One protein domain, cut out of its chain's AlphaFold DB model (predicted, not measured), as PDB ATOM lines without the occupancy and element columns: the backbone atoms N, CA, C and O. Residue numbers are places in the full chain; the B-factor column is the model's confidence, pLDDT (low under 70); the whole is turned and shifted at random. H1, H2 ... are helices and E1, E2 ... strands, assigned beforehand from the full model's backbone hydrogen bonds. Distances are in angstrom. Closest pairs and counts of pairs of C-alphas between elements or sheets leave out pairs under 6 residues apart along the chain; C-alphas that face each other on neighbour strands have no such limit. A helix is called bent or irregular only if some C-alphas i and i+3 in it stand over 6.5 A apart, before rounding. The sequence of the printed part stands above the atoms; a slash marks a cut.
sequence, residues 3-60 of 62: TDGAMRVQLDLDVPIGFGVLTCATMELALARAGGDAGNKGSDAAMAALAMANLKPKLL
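AT A GLANCE: This is residues 3 to 60 of the 62 residues of the protein "6,7-dimethyl-8-ribityllumazine synthase" of Planctomycetes bacterium (UniProt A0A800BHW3). A flat, loose S of chain: H1 runs one way, the extended link of residues 14 to 26 folds back between H1 and H3, H2 and E1 make the turn at one end, and long H3 returns. The 58 printed residues hold three named helices and one named strand, in the order H1 H2 E1 H3, mostly helix. The radius of gyration of the C-alphas is 13.6 A; the spans are 41 by 21 by 10 A.

IN THESE COORDINATES: Find C-alpha 3 at (-52.183, 72.633, 23.615); from there H1, residues 3 to 13, runs 15.6 A. H2 is residues 27 to 33, 10.0 A, and E1 residues 34 to 36, 5.8 A. H3, residues 41 to 59, runs 25.8 A to C-alpha 59 at (-60.660, 95.403, 22.614), with a kink of 26 degrees near residue 53; it is only just irregular, C-alphas 54 and 57 being 6.6 A apart.

HOW THE PARTS SIT: H1 is apart from H2, E1 and H3. H2 and H3 are close but not clearly touching, the closest C-alphas, of Arg 33 and Lys 41, 5.8 A apart, at a steep tilt of 43 degrees, the same way. H2 and E1 meet only through their link. E1 pairs with no named strand, but its residues 34 to 36 pair antiparallel with residues 39 to 40; its closest C-alpha to H3 is that of Ala 34, 6.1 A from that of Lys 41. Every O i to N i+4 pair is within hydrogen-bond range in H1, 2 of 3 in H2 and 13 of 15 in H3.

THE WHOLE: The farthest C-alphas, of Glu 28 and Leu 60, are 41.7 A apart. The link from H1 to H2 is long; the printed part has no cut, and no printed residue is under 70 in pLDDT.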
ATOM      1  N   THR A   3     -52.461  71.196  23.767       95.56
ATOM      2  CA  THR A   3     -52.183  72.633  23.615       95.56
ATOM      3  C   THR A   3     -52.739  73.197  22.306       95.56
ATOM      4  O   THR A   3     -53.496  74.163  22.331       95.56
ATOM      5  N   ASP A   4     -52.432  72.558  21.171       97.25
ATOM      6  CA  ASP A   4     -52.898  73.022  19.856       97.25
ATOM      7  C   ASP A   4     -54.422  72.942  19.735       97.25
ATOM      8  O   ASP A   4     -55.048  73.839  19.181       97.25
ATOM      9  N   GLY A   5     -55.024  71.875  20.274       97.31
ATOM     10  CA  GLY A   5     -56.473  71.686  20.260       97.31
ATOM     11  C   GLY A   5     -57.198  72.751  21.079       97.31
ATOM     12  O   GLY A   5     -58.134  73.370  20.581       97.31
ATOM     13  N   ALA A   6     -56.735  73.019  22.304       96.38
ATOM     14  CA  ALA A   6     -57.308  74.061  23.155       96.38
ATOM     15  C   ALA A   6     -57.164  75.455  22.522       96.38
ATOM     16  O   ALA A   6     -58.128  76.219  22.489       96.38
ATOM     17  N   MET A   7     -55.992  75.759  21.954       96.69
ATOM     18  CA  MET A   7     -55.765  77.008  21.225       96.69
ATOM     19  C   MET A   7     -56.698  77.129  20.017       96.69
ATOM     20  O   MET A   7     -57.279  78.187  19.790       96.69
ATOM     21  N   ARG A   8     -56.866  76.049  19.247       97.75
ATOM     22  CA  ARG A   8     -57.723  76.057  18.064       97.75
ATOM     23  C   ARG A   8     -59.186  76.299  18.426       97.75
ATOM     24  O   ARG A   8     -59.804  77.161  17.819       97.75
ATOM     25  N   VAL A   9     -59.707  75.617  19.448       97.19
ATOM     26  CA  VAL A   9     -61.086  75.822  19.926       97.19
ATOM     27  C   VAL A   9     -61.298  77.253  20.425       97.19
ATOM     28  O   VAL A   9     -62.326  77.847  20.118       97.19
ATOM     29  N   GLN A  10     -60.328  77.831  21.143       96.31
ATOM     30  CA  GLN A  10     -60.396  79.231  21.572       96.31
ATOM     31  C   GLN A  10     -60.551  80.192  20.382       96.31
ATOM     32  O   GLN A  10     -61.344  81.127  20.463       96.31
ATOM     33  N   LEU A  11     -59.806  79.968  19.293       94.94
ATOM     34  CA  LEU A  11     -59.880  80.791  18.082       94.94
ATOM     35  C   LEU A  11     -61.178  80.558  17.302       94.94
ATOM     36  O   LEU A  11     -61.817  81.519  16.891       94.94
ATOM     37  N   ASP A  12     -61.572  79.297  17.118       97.56
ATOM     38  CA  ASP A  12     -62.745  78.929  16.320       97.56
ATOM     39  C   ASP A  12     -64.056  79.388  16.980       97.56
ATOM     40  O   ASP A  12     -64.996  79.773  16.287       97.56
ATOM     41  N   LEU A  13     -64.131  79.350  18.316       95.62
ATOM     42  CA  LEU A  13     -65.319  79.760  19.071       95.62
ATOM     43  C   LEU A  13     -65.272  81.217  19.533       95.62
ATOM     44  O   LEU A  13     -66.274  81.715  20.041       95.62
ATOM     45  N   ASP A  14     -64.125  81.885  19.403       93.06
ATOM     46  CA  ASP A  14     -63.897  83.233  19.926       93.06
ATOM     47  C   ASP A  14     -64.264  83.346  21.427       93.06
ATOM     48  O   ASP A  14     -64.838  84.325  21.907       93.06
ATOM     49  N   VAL A  15     -63.951  82.309  22.208       94.44
ATOM     50  CA  VAL A  15     -64.188  82.256  23.660       94.44
ATOM     51  C   VAL A  15     -62.845  82.099  24.367       94.44
ATOM     52  O   VAL A  15     -62.133  81.146  24.060       94.44
ATOM     53  N   PRO A  16     -62.476  82.975  25.323       95.94
ATOM     54  CA  PRO A  16     -61.233  82.823  26.076       95.94
ATOM     55  C   PRO A  16     -61.161  81.494  26.841       95.94
ATOM     56  O   PRO A  16     -62.088  81.148  27.573       95.94
ATOM     57  N   ILE A  17     -60.037  80.782  26.730       96.69
ATOM     58  CA  ILE A  17     -59.777  79.514  27.420       96.69
ATOM     59  C   ILE A  17     -58.506  79.648  28.268       96.69
ATOM     60  O   ILE A  17     -57.424  79.955  27.775       96.69
ATOM     61  N   GLY A  18     -58.618  79.378  29.571       96.69
ATOM     62  CA  GLY A  18     -57.463  79.290  30.467       96.69
ATOM     63  C   GLY A  18     -56.772  77.932  30.346       96.69
ATOM     64  O   GLY A  18     -57.381  76.901  30.625       96.69
ATOM     65  N   PHE A  19     -55.491  77.908  29.972       96.69
ATOM     66  CA  PHE A  19     -54.739  76.658  29.816       96.69
ATOM     67  C   PHE A  19     -54.080  76.206  31.132       96.69
ATOM     68  O   PHE A  19     -52.917  76.498  31.399       96.69
ATOM     69  N   GLY A  20     -54.837  75.484  31.962       95.69
ATOM     70  CA  GLY A  20     -54.399  74.968  33.270       95.69
ATOM     71  C   GLY A  20     -53.912  73.513  33.276       95.69
ATOM     72  O   GLY A  20     -53.985  72.859  34.313       95.69
ATOM     73  N   VAL A  21     -53.474  72.965  32.138       96.31
ATOM     74  CA  VAL A  21     -53.058  71.555  32.040       96.31
ATOM     75  C   VAL A  21     -51.595  71.402  32.452       96.31
ATOM     76  O   VAL A  21     -50.687  71.908  31.791       96.31
ATOM     77  N   LEU A  22     -51.349  70.660  33.532       96.19
ATOM     78  CA  LEU A  22     -49.995  70.355  33.982       96.19
ATOM     79  C   LEU A  22     -49.381  69.247  33.128       96.19
ATOM     80  O   LEU A  22     -49.866  68.120  33.104       96.19
ATOM     81  N   THR A  23     -48.274  69.564  32.463       94.75
ATOM     82  CA  THR A  23     -47.438  68.576  31.773       94.75
ATOM     83  C   THR A  23     -46.136  68.448  32.553       94.75
ATOM     84  O   THR A  23     -45.289  69.336  32.510       94.75
ATOM     85  N   CYS A  24     -46.013  67.392  33.354       95.94
ATOM     86  CA  CYS A  24     -44.888  67.162  34.259       95.94
ATOM     87  C   CYS A  24     -44.377  65.728  34.104       95.94
ATOM     88  O   CYS A  24     -45.153  64.823  33.810       95.94
ATOM     89  N   ALA A  25     -43.077  65.525  34.319       96.88
ATOM     90  CA  ALA A  25     -42.458  64.203  34.226       96.88
ATOM     91  C   ALA A  25     -42.700  63.326  35.470       96.88
ATOM     92  O   ALA A  25     -42.562  62.110  35.384       96.88
ATOM     93  N   THR A  26     -43.054  63.925  36.617       97.94
ATOM     94  CA  THR A  26     -43.311  63.207  37.879       97.94
ATOM     95  C   THR A  26     -44.531  63.757  38.614       97.94
ATOM     96  O   THR A  26     -44.971  64.887  38.373       97.94
ATOM     97  N   MET A  27     -45.057  62.952  39.543       97.50
ATOM     98  CA  MET A  27     -46.189  63.333  40.385       97.50
ATOM     99  C   MET A  27     -45.826  64.455  41.364       97.50
ATOM    100  O   MET A  27     -46.621  65.380  41.511       97.50
ATOM    101  N   GLU A  28     -44.634  64.455  41.981       97.44
ATOM    102  CA  GLU A  28     -44.266  65.544  42.901       97.44
ATOM    103  C   GLU A  28     -44.254  66.902  42.192       97.44
ATOM    104  O   GLU A  28     -44.744  67.891  42.732       97.44
ATOM    105  N   LEU A  29     -43.763  66.953  40.949       97.12
ATOM    106  CA  LEU A  29     -43.740  68.186  40.158       97.12
ATOM    107  C   LEU A  29     -45.140  68.669  39.760       97.12
ATOM    108  O   LEU A  29     -45.334  69.881  39.608       97.12
ATOM    109  N   ALA A  30     -46.089  67.748  39.574       97.50
ATOM    110  CA  ALA A  30     -47.488  68.083  39.325       97.50
ATOM    111  C   ALA A  30     -48.150  68.622  40.602       97.50
ATOM    112  O   ALA A  30     -48.746  69.698  40.571       97.50
ATOM    113  N   LEU A  31     -47.972  67.938  41.737       97.69
ATOM    114  CA  LEU A  31     -48.516  68.352  43.035       97.69
ATOM    115  C   LEU A  31     -47.970  69.712  43.479       97.69
ATOM    116  O   LEU A  31     -48.743  70.576  43.891       97.69
ATOM    117  N   ALA A  32     -46.669  69.957  43.294       97.06
ATOM    118  CA  ALA A  32     -46.052  71.245  43.599       97.06
ATOM    119  C   ALA A  32     -46.722  72.414  42.855       97.06
ATOM    120  O   ALA A  32     -46.759  73.520  43.379       97.06
ATOM    121  N   ARG A  33     -47.276  72.182  41.654       96.00
ATOM    122  CA  ARG A  33     -47.960  73.196  40.824       96.00
ATOM    123  C   ARG A  33     -49.484  73.204  40.972       96.00
ATOM    124  O   ARG A  33     -50.146  74.060  40.380       96.00
ATOM    125  N   ALA A  34     -50.045  72.264  41.726       96.62
ATOM    126  CA  ALA A  34     -51.477  72.117  41.975       96.62
ATOM    127  C   ALA A  34     -51.888  72.683  43.349       96.62
ATOM    128  O   ALA A  34     -52.826  72.192  43.969       96.62
ATOM    129  N   GLY A  35     -51.186  73.716  43.827       94.44
ATOM    130  CA  GLY A  35     -51.385  74.305  45.155       94.44
ATOM    131  C   GLY A  35     -50.319  73.927  46.184       94.44
ATOM    132  O   GLY A  35     -50.495  74.244  47.355       94.44
ATOM    133  N   GLY A  36     -49.237  73.269  45.761       94.38
ATOM    134  CA  GLY A  36     -48.038  73.081  46.576       94.38
ATOM    135  C   GLY A  36     -47.061  74.256  46.464       94.38
ATOM    136  O   GLY A  36     -47.429  75.373  46.098       94.38
ATOM    137  N   ASP A  37     -45.788  73.986  46.741       94.50
ATOM    138  CA  ASP A  37     -44.747  75.013  46.899       94.50
ATOM    139  C   ASP A  37     -44.480  75.867  45.647       94.50
ATOM    140  O   ASP A  37     -43.969  76.981  45.748       94.50
ATOM    141  N   ALA A  38     -44.833  75.378  44.454       92.44
ATOM    142  CA  ALA A  38     -44.702  76.115  43.194       92.44
ATOM    143  C   ALA A  38     -45.991  76.870  42.802       92.44
ATOM    144  O   ALA A  38     -46.114  77.350  41.668       92.44
ATOM    145  N   GLY A  39     -46.949  76.970  43.725       94.12
ATOM    146  CA  GLY A  39     -48.216  77.670  43.556       94.12
ATOM    147  C   GLY A  39     -49.308  76.819  42.912       94.12
ATOM    148  O   GLY A  39     -49.228  75.592  42.832       94.12
ATOM    149  N   ASN A  40     -50.365  77.490  42.450       97.06
ATOM    150  CA  ASN A  40     -51.536  76.846  41.860       97.06
ATOM    151  C   ASN A  40     -51.757  77.320  40.421       97.06
ATOM    152  O   ASN A  40     -52.368  78.359  40.173       97.06
ATOM    153  N   LYS A  41     -51.310  76.512  39.455       96.75
ATOM    154  CA  LYS A  41     -51.464  76.827  38.030       96.75
ATOM    155  C   LYS A  41     -52.901  76.754  37.529       96.75
ATOM    156  O   LYS A  41     -53.214  77.419  36.547       96.75
ATOM    157  N   GLY A  42     -53.781  76.034  38.222       97.31
ATOM    158  CA  GLY A  42     -55.219  76.099  37.963       97.31
ATOM    159  C   GLY A  42     -55.789  77.481  38.291       97.31
ATOM    160  O   GLY A  42     -56.512  78.052  37.479       97.31
ATOM    161  N   SER A  43     -55.403  78.053  39.435       97.88
ATOM    162  CA  SER A  43     -55.797  79.414  39.822       97.88
ATOM    163  C   SER A  43     -55.256  80.458  38.846       97.88
ATOM    164  O   SER A  43     -56.009  81.320  38.400       97.88
ATOM    165  N   ASP A  44     -53.981  80.359  38.460       97.19
ATOM    166  CA  ASP A  44     -53.377  81.267  37.475       97.19
ATOM    167  C   ASP A  44     -54.128  81.208  36.132       97.19
ATOM    168  O   ASP A  44     -54.462  82.240  35.548       97.19
ATOM    169  N   ALA A  45     -54.449  79.998  35.656       97.81
ATOM    170  CA  ALA A  45     -55.189  79.796  34.414       97.81
ATOM    171  C   ALA A  45     -56.625  80.341  34.490       97.81
ATOM    172  O   ALA A  45     -57.090  80.971  33.538       97.81
ATOM    173  N   ALA A  46     -57.313  80.146  35.618       98.00
ATOM    174  CA  ALA A  46     -58.647  80.697  35.844       98.00
ATOM    175  C   ALA A  46     -58.625  82.233  35.853       98.00
ATOM    176  O   ALA A  46     -59.443  82.869  35.186       98.00
ATOM    177  N   MET A  47     -57.652  82.835  36.543       98.12
ATOM    178  CA  MET A  47     -57.481  84.287  36.572       98.12
ATOM    179  C   MET A  47     -57.192  84.858  35.182       98.12
ATOM    180  O   MET A  47     -57.782  85.872  34.807       98.12
ATOM    181  N   ALA A  48     -56.349  84.193  34.388       97.12
ATOM    182  CA  ALA A  48     -56.080  84.592  33.010       97.12
ATOM    183  C   ALA A  48     -57.344  84.531  32.133       97.12
ATOM    184  O   ALA A  48     -57.634  85.483  31.407       97.12
ATOM    185  N   ALA A  49     -58.133  83.456  32.236       97.19
ATOM    186  CA  ALA A  49     -59.388  83.318  31.495       97.19
ATOM    187  C   ALA A  49     -60.393  84.424  31.855       97.19
ATOM    188  O   ALA A  49     -60.969  85.048  30.964       97.19
ATOM    189  N   LEU A  50     -60.558  84.718  33.150       97.75
ATOM    190  CA  LEU A  50     -61.437  85.788  33.633       97.75
ATOM    191  C   LEU A  50     -60.971  87.172  33.170       97.75
ATOM    192  O   LEU A  50     -61.784  87.987  32.728       97.75
ATOM    193  N   ALA A  51     -59.666  87.445  33.234       96.94
ATOM    194  CA  ALA A  51     -59.104  88.696  32.743       96.94
ATOM    195  C   ALA A  51     -59.395  88.882  31.247       96.94
ATOM    196  O   ALA A  51     -59.859  89.946  30.838       96.94
ATOM    197  N   MET A  52     -59.209  87.830  30.445       95.75
ATOM    198  CA  MET A  52     -59.499  87.859  29.013       95.75
ATOM    199  C   MET A  52     -60.993  87.996  28.716       95.75
ATOM    200  O   MET A  52     -61.353  88.759  27.824       95.75
ATOM    201  N   ALA A  53     -61.870  87.338  29.477       95.25
ATOM    202  CA  ALA A  53     -63.319  87.496  29.342       95.25
ATOM    203  C   ALA A  53     -63.769  88.947  29.593       95.25
ATOM    204  O   ALA A  53     -64.631  89.458  28.884       95.25
ATOM    205  N   ASN A  54     -63.136  89.637  30.546       95.19
ATOM    206  CA  ASN A  54     -63.410  91.046  30.839       95.19
ATOM    207  C   ASN A  54     -62.755  92.019  29.848       95.19
ATOM    208  O   ASN A  54     -63.232  93.144  29.675       95.19
ATOM    209  N   LEU A  55     -61.630  91.626  29.247       94.25
ATOM    210  CA  LEU A  55     -60.863  92.461  28.327       94.25
ATOM    211  C   LEU A  55     -61.392  92.376  26.892       94.25
ATOM    212  O   LEU A  55     -61.457  93.395  26.214       94.25
ATOM    213  N   LYS A  56     -61.800  91.189  26.437       91.62
ATOM    214  CA  LYS A  56     -62.232  90.934  25.058       91.62
ATOM    215  C   LYS A  56     -63.312  91.916  24.559       91.62
ATOM    216  O   LYS A  56     -63.087  92.503  23.503       91.62
ATOM    217  N   PRO A  57     -64.395  92.218  25.309       90.44
ATOM    218  CA  PRO A  57     -65.397  93.206  24.887       90.44
ATOM    219  C   PRO A  57     -64.879  94.652  24.822       90.44
ATOM    220  O   PRO A  57     -65.540  95.511  24.256       90.44
ATOM    221  N   LYS A  58     -63.733  94.953  25.448       91.31
ATOM    222  CA  LYS A  58     -63.114  96.290  25.443       91.31
ATOM    223  C   LYS A  58     -62.124  96.476  24.294       91.31
ATOM    224  O   LYS A  58     -61.777  97.609  23.983       91.31
ATOM    225  N   LEU A  59     -61.622  95.381  23.720       85.62
ATOM    226  CA  LEU A  59     -60.660  95.403  22.614       85.62
ATOM    227  C   LEU A  59     -61.333  95.370  21.243       85.62
ATOM    228  O   LEU A  59     -60.739  95.817  20.266       85.62
ATOM    229  N   LEU A  60     -62.550  94.834  21.170       77.19
ATOM    230  CA  LEU A  60     -63.315  94.743  19.937       77.19
ATOM    231  C   LEU A  60     -64.464  95.759  19.988       77.19
ATOM    232  O   LEU A  60     -65.191  95.779  20.982       77.19
TER     233      LEU A  60